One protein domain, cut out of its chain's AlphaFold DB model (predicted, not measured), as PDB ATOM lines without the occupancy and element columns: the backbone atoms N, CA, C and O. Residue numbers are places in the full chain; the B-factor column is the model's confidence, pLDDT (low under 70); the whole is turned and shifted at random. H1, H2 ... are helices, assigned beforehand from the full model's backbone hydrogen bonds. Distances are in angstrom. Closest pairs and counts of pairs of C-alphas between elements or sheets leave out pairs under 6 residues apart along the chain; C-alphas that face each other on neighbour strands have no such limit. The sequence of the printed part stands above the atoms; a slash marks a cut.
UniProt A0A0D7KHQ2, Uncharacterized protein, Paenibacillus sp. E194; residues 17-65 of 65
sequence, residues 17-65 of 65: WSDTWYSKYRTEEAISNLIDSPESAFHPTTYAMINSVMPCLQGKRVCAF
ATOM      1  N   TRP A  17     210.353 216.315 199.209       90.69
ATOM      2  CA  TRP A  17     210.806 216.342 200.603       90.69
ATOM      3  C   TRP A  17     210.656 217.695 201.300       90.69
ATOM      4  O   TRP A  17     210.742 217.729 202.529       90.69
ATOM      5  N   SER A  18     210.419 218.789 200.563       86.75
ATOM      6  CA  SER A  18     210.436 220.156 201.104       86.75
ATOM      7  C   SER A  18     209.519 220.316 202.302       86.75
ATOM      8  O   SER A  18     209.951 220.850 203.315       86.75
ATOM      9  N   ASP A  19     208.297 219.793 202.233       85.56
ATOM     10  CA  ASP A  19     207.306 219.963 203.297       85.56
ATOM     11  C   ASP A  19     207.705 219.190 204.559       85.56
ATOM     12  O   ASP A  19     207.628 219.703 205.675       85.56
ATOM     13  N   THR A  20     208.233 217.974 204.384       87.62
ATOM     14  CA  THR A  20     208.708 217.143 205.503       87.62
ATOM     15  C   THR A  20     209.926 217.772 206.177       87.62
ATOM     16  O   THR A  20     210.039 217.784 207.403       87.62
ATOM     17  N   TRP A  21     210.856 218.305 205.385       84.06
ATOM     18  CA  TRP A  21     212.040 218.984 205.903       84.06
ATOM     19  C   TRP A  21     211.678 220.314 206.554       84.06
ATOM     20  O   TRP A  21     212.211 220.628 207.614       84.06
ATOM     21  N   TYR A  22     210.728 221.049 205.982       80.38
ATOM     22  CA  TYR A  22     210.218 222.289 206.548       80.38
ATOM     23  C   TYR A  22     209.653 222.051 207.949       80.38
ATOM     24  O   TYR A  22     210.098 222.692 208.895       80.38
ATOM     25  N   SER A  23     208.764 221.070 208.125       82.12
ATOM     26  CA  SER A  23     208.230 220.735 209.452       82.12
ATOM     27  C   SER A  23     209.301 220.250 210.432       82.12
ATOM     28  O   SER A  23     209.188 220.502 211.628       82.12
ATOM     29  N   LYS A  24     210.339 219.559 209.949       84.69
ATOM     30  CA  LYS A  24     211.406 219.021 210.804       84.69
ATOM     31  C   LYS A  24     212.393 220.087 211.283       84.69
ATOM     32  O   LYS A  24     212.830 220.025 212.426       84.69
ATOM     33  N   TYR A  25     212.785 221.009 210.408       79.88
ATOM     34  CA  TYR A  25     213.883 221.945 210.671       79.88
ATOM     35  C   TYR A  25     213.413 223.357 211.009       79.88
ATOM     36  O   TYR A  25     214.175 224.130 211.582       79.88
ATOM     37  N   ARG A  26     212.161 223.701 210.700       81.50
ATOM     38  CA  ARG A  26     211.597 225.020 210.982       81.50
ATOM     39  C   ARG A  26     210.737 225.001 212.244       81.50
ATOM     40  O   ARG A  26     209.544 225.290 212.208       81.50
ATOM     41  N   THR A  27     211.359 224.623 213.355       87.06
ATOM     42  CA  THR A  27     210.742 224.701 214.684       87.06
ATOM     43  C   THR A  27     210.659 226.156 215.149       87.06
ATOM     44  O   THR A  27     211.439 226.994 214.699       87.06
ATOM     45  N   GLU A  28     209.750 226.466 216.078       88.25
ATOM     46  CA  GLU A  28     209.673 227.801 216.702       88.25
ATOM     47  C   GLU A  28     211.017 228.228 217.311       88.25
ATOM     48  O   GLU A  28     211.421 229.377 217.189       88.25
ATOM     49  N   GLU A  29     211.756 227.282 217.896       88.56
ATOM     50  CA  GLU A  29     213.105 227.513 218.419       88.56
ATOM     51  C   GLU A  29     214.089 227.914 217.311       88.56
ATOM     52  O   GLU A  29     214.793 228.915 217.439       88.56
ATOM     53  N   ALA A  30     214.113 227.176 216.196       85.25
ATOM     54  CA  ALA A  30     214.968 227.507 215.060       85.25
ATOM     55  C   ALA A  30     214.607 228.875 214.460       85.25
ATOM     56  O   ALA A  30     215.497 229.640 214.097       85.25
ATOM     57  N   ILE A  31     213.311 229.207 214.397       86.31
ATOM     58  CA  ILE A  31     212.834 230.519 213.942       86.31
ATOM     59  C   ILE A  31     213.273 231.621 214.915       86.31
ATOM     60  O   ILE A  31     213.798 232.635 214.460       86.31
ATOM     61  N   SER A  32     213.095 231.435 216.228       88.62
ATOM     62  CA  SER A  32     213.480 232.429 217.240       88.62
ATOM     63  C   SER A  32     214.976 232.709 217.194       88.62
ATOM     64  O   SER A  32     215.375 233.865 217.093       88.62
ATOM     65  N   ASN A  33     215.802 231.662 217.144       86.81
ATOM     66  CA  ASN A  33     217.254 231.800 217.045       86.81
ATOM     67  C   ASN A  33     217.673 232.580 215.787       86.81
ATOM     68  O   ASN A  33     218.606 233.378 215.832       86.81
ATOM     69  N   LEU A  34     216.963 232.392 214.671       86.44
ATOM     70  CA  LEU A  34     217.214 233.127 213.430       86.44
ATOM     71  C   LEU A  34     216.795 234.605 213.521       86.44
ATOM     72  O   LEU A  34     217.406 235.458 212.879       86.44
ATOM     73  N   ILE A  35     215.745 234.919 214.287       85.38
ATOM     74  CA  ILE A  35     215.292 236.295 214.536       85.38
ATOM     75  C   ILE A  35     216.270 237.022 215.465       85.38
ATOM     76  O   ILE A  35     216.618 238.178 215.205       85.38
ATOM     77  N   ASP A  36     216.723 236.346 216.519       89.06
ATOM     78  CA  ASP A  36     217.606 236.908 217.541       89.06
ATOM     79  C   ASP A  36     219.055 237.038 217.048       89.06
ATOM     80  O   ASP A  36     219.762 237.973 217.426       89.06
ATOM     81  N   SER A  37     219.501 236.130 216.174       89.12
ATOM     82  CA  SER A  37     220.869 236.083 215.633       89.12
ATOM     83  C   SER A  37     220.872 235.739 214.134       89.12
ATOM     84  O   SER A  37     221.287 234.641 213.744       89.12
ATOM     85  N   PRO A  38     220.415 236.655 213.257       87.44
ATOM     86  CA  PRO A  38     220.274 236.407 211.818       87.44
ATOM     87  C   PRO A  38     221.596 236.089 211.103       87.44
ATOM     88  O   PRO A  38     221.591 235.461 210.045       87.44
ATOM     89  N   GLU A  39     222.737 236.475 211.666       88.69
ATOM     90  CA  GLU A  39     224.075 236.122 211.189       88.69
ATOM     91  C   GLU A  39     224.350 234.618 211.192       88.69
ATOM     92  O   GLU A  39     225.098 234.131 210.342       88.69
ATOM     93  N   SER A  40     223.710 233.874 212.100       88.81
ATOM     94  CA  SER A  40     223.875 232.423 212.236       88.81
ATOM     95  C   SER A  40     223.370 231.652 211.014       88.81
ATOM     96  O   SER A  40     223.791 230.521 210.775       88.81
ATOM     97  N   ALA A  41     222.513 232.280 210.207       88.50
ATOM     98  CA  ALA A  41     221.937 231.697 209.004       88.50
ATOM     99  C   ALA A  41     222.909 231.665 207.809       88.50
ATOM    100  O   ALA A  41     222.584 231.127 206.752       88.50
ATOM    101  N   PHE A  42     224.092 232.271 207.940       90.19
ATOM    102  CA  PHE A  42     225.032 232.454 206.842       90.19
ATOM    103  C   PHE A  42     226.403 231.875 207.170       90.19
ATOM    104  O   PHE A  42     226.894 231.942 208.293       90.19
ATOM    105  N   HIS A  43     227.092 231.390 206.137       93.00
ATOM    106  CA  HIS A  43     228.523 231.133 206.251       93.00
ATOM    107  C   HIS A  43     229.262 232.442 206.614       93.00
ATOM    108  O   HIS A  43     228.933 233.483 206.030       93.00
ATOM    109  N   PRO A  44     230.295 232.423 207.484       93.75
ATOM    110  CA  PRO A  44     230.960 233.639 207.966       93.75
ATOM    111  C   PRO A  44     231.428 234.590 206.859       93.75
ATOM    112  O   PRO A  44     231.241 235.800 206.953       93.75
ATOM    113  N   THR A  45     231.981 234.053 205.766       95.50
ATOM    114  CA  THR A  45     232.408 234.854 204.605       95.50
ATOM    115  C   THR A  45     231.238 235.575 203.934       95.50
ATOM    116  O   THR A  45     231.358 236.743 203.573       95.50
ATOM    117  N   THR A  46     230.097 234.899 203.781       93.00
ATOM    118  CA  THR A  46     228.886 235.490 203.199       93.00
ATOM    119  C   THR A  46     228.336 236.575 204.109       93.00
ATOM    120  O   THR A  46     228.037 237.674 203.641       93.00
ATOM    121  N   TYR A  47     228.269 236.303 205.415       92.88
ATOM    122  CA  TYR A  47     227.811 237.288 206.385       92.88
ATOM    123  C   TYR A  47     228.706 238.529 206.409       92.88
ATOM    124  O   TYR A  47     228.191 239.641 206.402       92.88
ATOM    125  N   ALA A  48     230.031 238.371 206.347       95.00
ATOM    126  CA  ALA A  48     230.960 239.499 206.310       95.00
ATOM    127  C   ALA A  48     230.699 240.434 205.113       95.00
ATOM    128  O   ALA A  48     230.713 241.656 205.271       95.00
ATOM    129  N   MET A  49     230.401 239.873 203.935       94.94
ATOM    130  CA  MET A  49     230.024 240.667 202.763       94.94
ATOM    131  C   MET A  49     228.703 241.407 202.982       94.94
ATOM    132  O   MET A  49     228.638 242.610 202.736       94.94
ATOM    133  N   ILE A  50     227.670 240.725 203.485       92.75
ATOM    134  CA  ILE A  50     226.371 241.347 203.786       92.75
ATOM    135  C   ILE A  50     226.548 242.476 204.807       92.75
ATOM    136  O   ILE A  50     226.093 243.590 204.570       92.75
ATOM    137  N   ASN A  51     227.264 242.219 205.899       93.25
ATOM    138  CA  ASN A  51     227.487 243.168 206.983       93.25
ATOM    139  C   ASN A  51     228.237 244.430 206.520       93.25
ATOM    140  O   ASN A  51     227.999 245.514 207.044       93.25
ATOM    141  N   SER A  52     229.097 244.314 205.499       96.38
ATOM    142  CA  SER A  52     229.808 245.466 204.925       96.38
ATOM    143  C   SER A  52     228.889 246.475 204.221       96.38
ATOM    144  O   SER A  52     229.228 247.654 204.142       96.38
ATOM    145  N   VAL A  53     227.725 246.030 203.735       94.88
ATOM    146  CA  VAL A  53     226.751 246.871 203.013       94.88
ATOM    147  C   VAL A  53     225.450 247.088 203.788       94.88
ATOM    148  O   VAL A  53     224.754 248.075 203.561       94.88
ATOM    149  N   MET A  54     225.108 246.181 204.704       91.06
ATOM    150  CA  MET A  54     223.889 246.195 205.506       91.06
ATOM    151  C   MET A  54     224.188 245.654 206.918       91.06
ATOM    152  O   MET A  54     223.956 244.477 207.190       91.06
ATOM    153  N   PRO A  55     224.692 246.509 207.828       90.88
ATOM    154  CA  PRO A  55     225.200 246.084 209.135       90.88
ATOM    155  C   PRO A  55     224.118 245.738 210.172       90.88
ATOM    156  O   PRO A  55     224.431 245.320 211.280       90.88
ATOM    157  N   CYS A  56     222.839 245.938 209.849       89.56
ATOM    158  CA  CYS A  56     221.720 245.599 210.724       89.56
ATOM    159  C   CYS A  56     220.630 244.888 209.920       89.56
ATOM    160  O   CYS A  56     220.080 245.452 208.966       89.56
ATOM    161  N   LEU A  57     220.331 243.648 210.316       87.12
ATOM    162  CA  LEU A  57     219.327 242.798 209.673       87.12
ATOM    163  C   LEU A  57     217.999 242.759 210.446       87.12
ATOM    164  O   LEU A  57     217.000 242.280 209.913       87.12
ATOM    165  N   GLN A  58     217.943 243.307 211.664       83.12
ATOM    166  CA  GLN A  58     216.728 243.341 212.476       83.12
ATOM    167  C   GLN A  58     215.584 244.063 211.750       83.12
ATOM    168  O   GLN A  58     215.737 245.151 211.187       83.12
ATOM    169  N   GLY A  59     214.414 243.421 211.744       83.56
ATOM    170  CA  GLY A  59     213.218 243.907 211.051       83.56
ATOM    171  C   GLY A  59     213.300 243.863 209.520       83.56
ATOM    172  O   GLY A  59     212.358 244.285 208.846       83.56
ATOM    173  N   LYS A  60     214.399 243.362 208.938       84.88
ATOM    174  CA  LYS A  60     214.528 243.153 207.493       84.88
ATOM    175  C   LYS A  60     214.010 241.769 207.125       84.88
ATOM    176  O   LYS A  60     214.222 240.791 207.832       84.88
ATOM    177  N   ARG A  61     213.338 241.676 205.976       82.62
ATOM    178  CA  ARG A  61     212.952 240.386 205.396       82.62
ATOM    179  C   ARG A  61     214.135 239.859 204.599       82.62
ATOM    180  O   ARG A  61     214.328 240.257 203.453       82.62
ATOM    181  N   VAL A  62     214.945 239.023 205.234       76.00
ATOM    182  CA  VAL A  62     216.108 238.391 204.612       76.00
ATOM    183  C   VAL A  62     215.764 236.934 204.324       76.00
ATOM    184  O   VAL A  62     215.352 236.205 205.221       76.00
ATOM    185  N   CYS A  63     215.905 236.513 203.069       71.88
ATOM    186  CA  CYS A  63     215.819 235.099 202.721       71.88
ATOM    187  C   CYS A  63     217.167 234.440 203.018       71.88
ATOM    188  O   CYS A  63     218.140 234.685 202.306       71.88
ATOM    189  N   ALA A  64     217.208 233.623 204.064       66.69
ATOM    190  CA  ALA A  64     218.275 232.661 204.309       66.69
ATOM    191  C   ALA A  64     217.718 231.249 204.066       66.69
ATOM    192  O   ALA A  64     216.532 231.013 204.317       66.69
ATOM    193  N   PHE A  65     218.545 230.382 203.478       56.75
ATOM    194  CA  PHE A  65     218.159 229.046 203.011       56.75
ATOM    195  C   PHE A  65     218.101 228.035 204.152       56.75
ATOM    196  O   PHE A  65     219.021 228.074 204.998       56.75
TER     197      PHE A  65
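Overview. This is residues 17 to 65 of the 65 residues of an uncharacterized protein of Paenibacillus sp. E194 (UniProt A0A0D7KHQ2). A small body made of the end of H2, the short H3, H4 and a long tail that folds back from H4 has a free arm, residues 17 to 32, sticking out and making much of the length. H1 makes the far end of this arm and meets H2 at a corner, and no two helices pack side by side. The printed part has 49 residues with four named helices, H1 to H4 in order along it, and no named strand; the class is all helix. The whole is loose, with a radius of gyration of the C-alphas of 12.2 A, and elongated, spanning 35 by 19 by 16 A.

Along the chain. H1, residues 17 to 25, begins with C-alpha 17 at (210.806, 216.342, 200.603) and is 11.9 A long. H2, residues 28 to 36, is 12.1 A long. H3 is residues 38 to 41. H4, residues 44 to 53, is 14.7 A long and ends with C-alpha 53 at (226.751, 246.871, 203.013).

Arrangement. H1 and H2 meet only through their link. H1 is apart from H3 and H4. H2 and H3 are close but not clearly touching; their closest C-alphas, those of Leu 34 and Ala 41, are 6.6 A apart. H3 and H4 are close but not clearly touching, with the closest C-alphas, those of Glu 39 and Tyr 47, 6.2 A apart. H2 and H4 are apart. In H1 and H2 every O i to N i+4 pair is within hydrogen-bond range, in H4 5 of 6, and H3 is too short for such a pair.

Size, cuts and confidence. The C-alphas farthest apart, those of Thr 20 and Ser 52, are 35.3 A apart. Without residues 17 to 32, which stand free, the body spans 19 by 16 by 14 A. The printed part has no cut, and the three links between helices are tight. Residues 54 to 65 hold no named element. The mean pLDDT of the printed part is 86.7, and residues 64 to 65 are under 70.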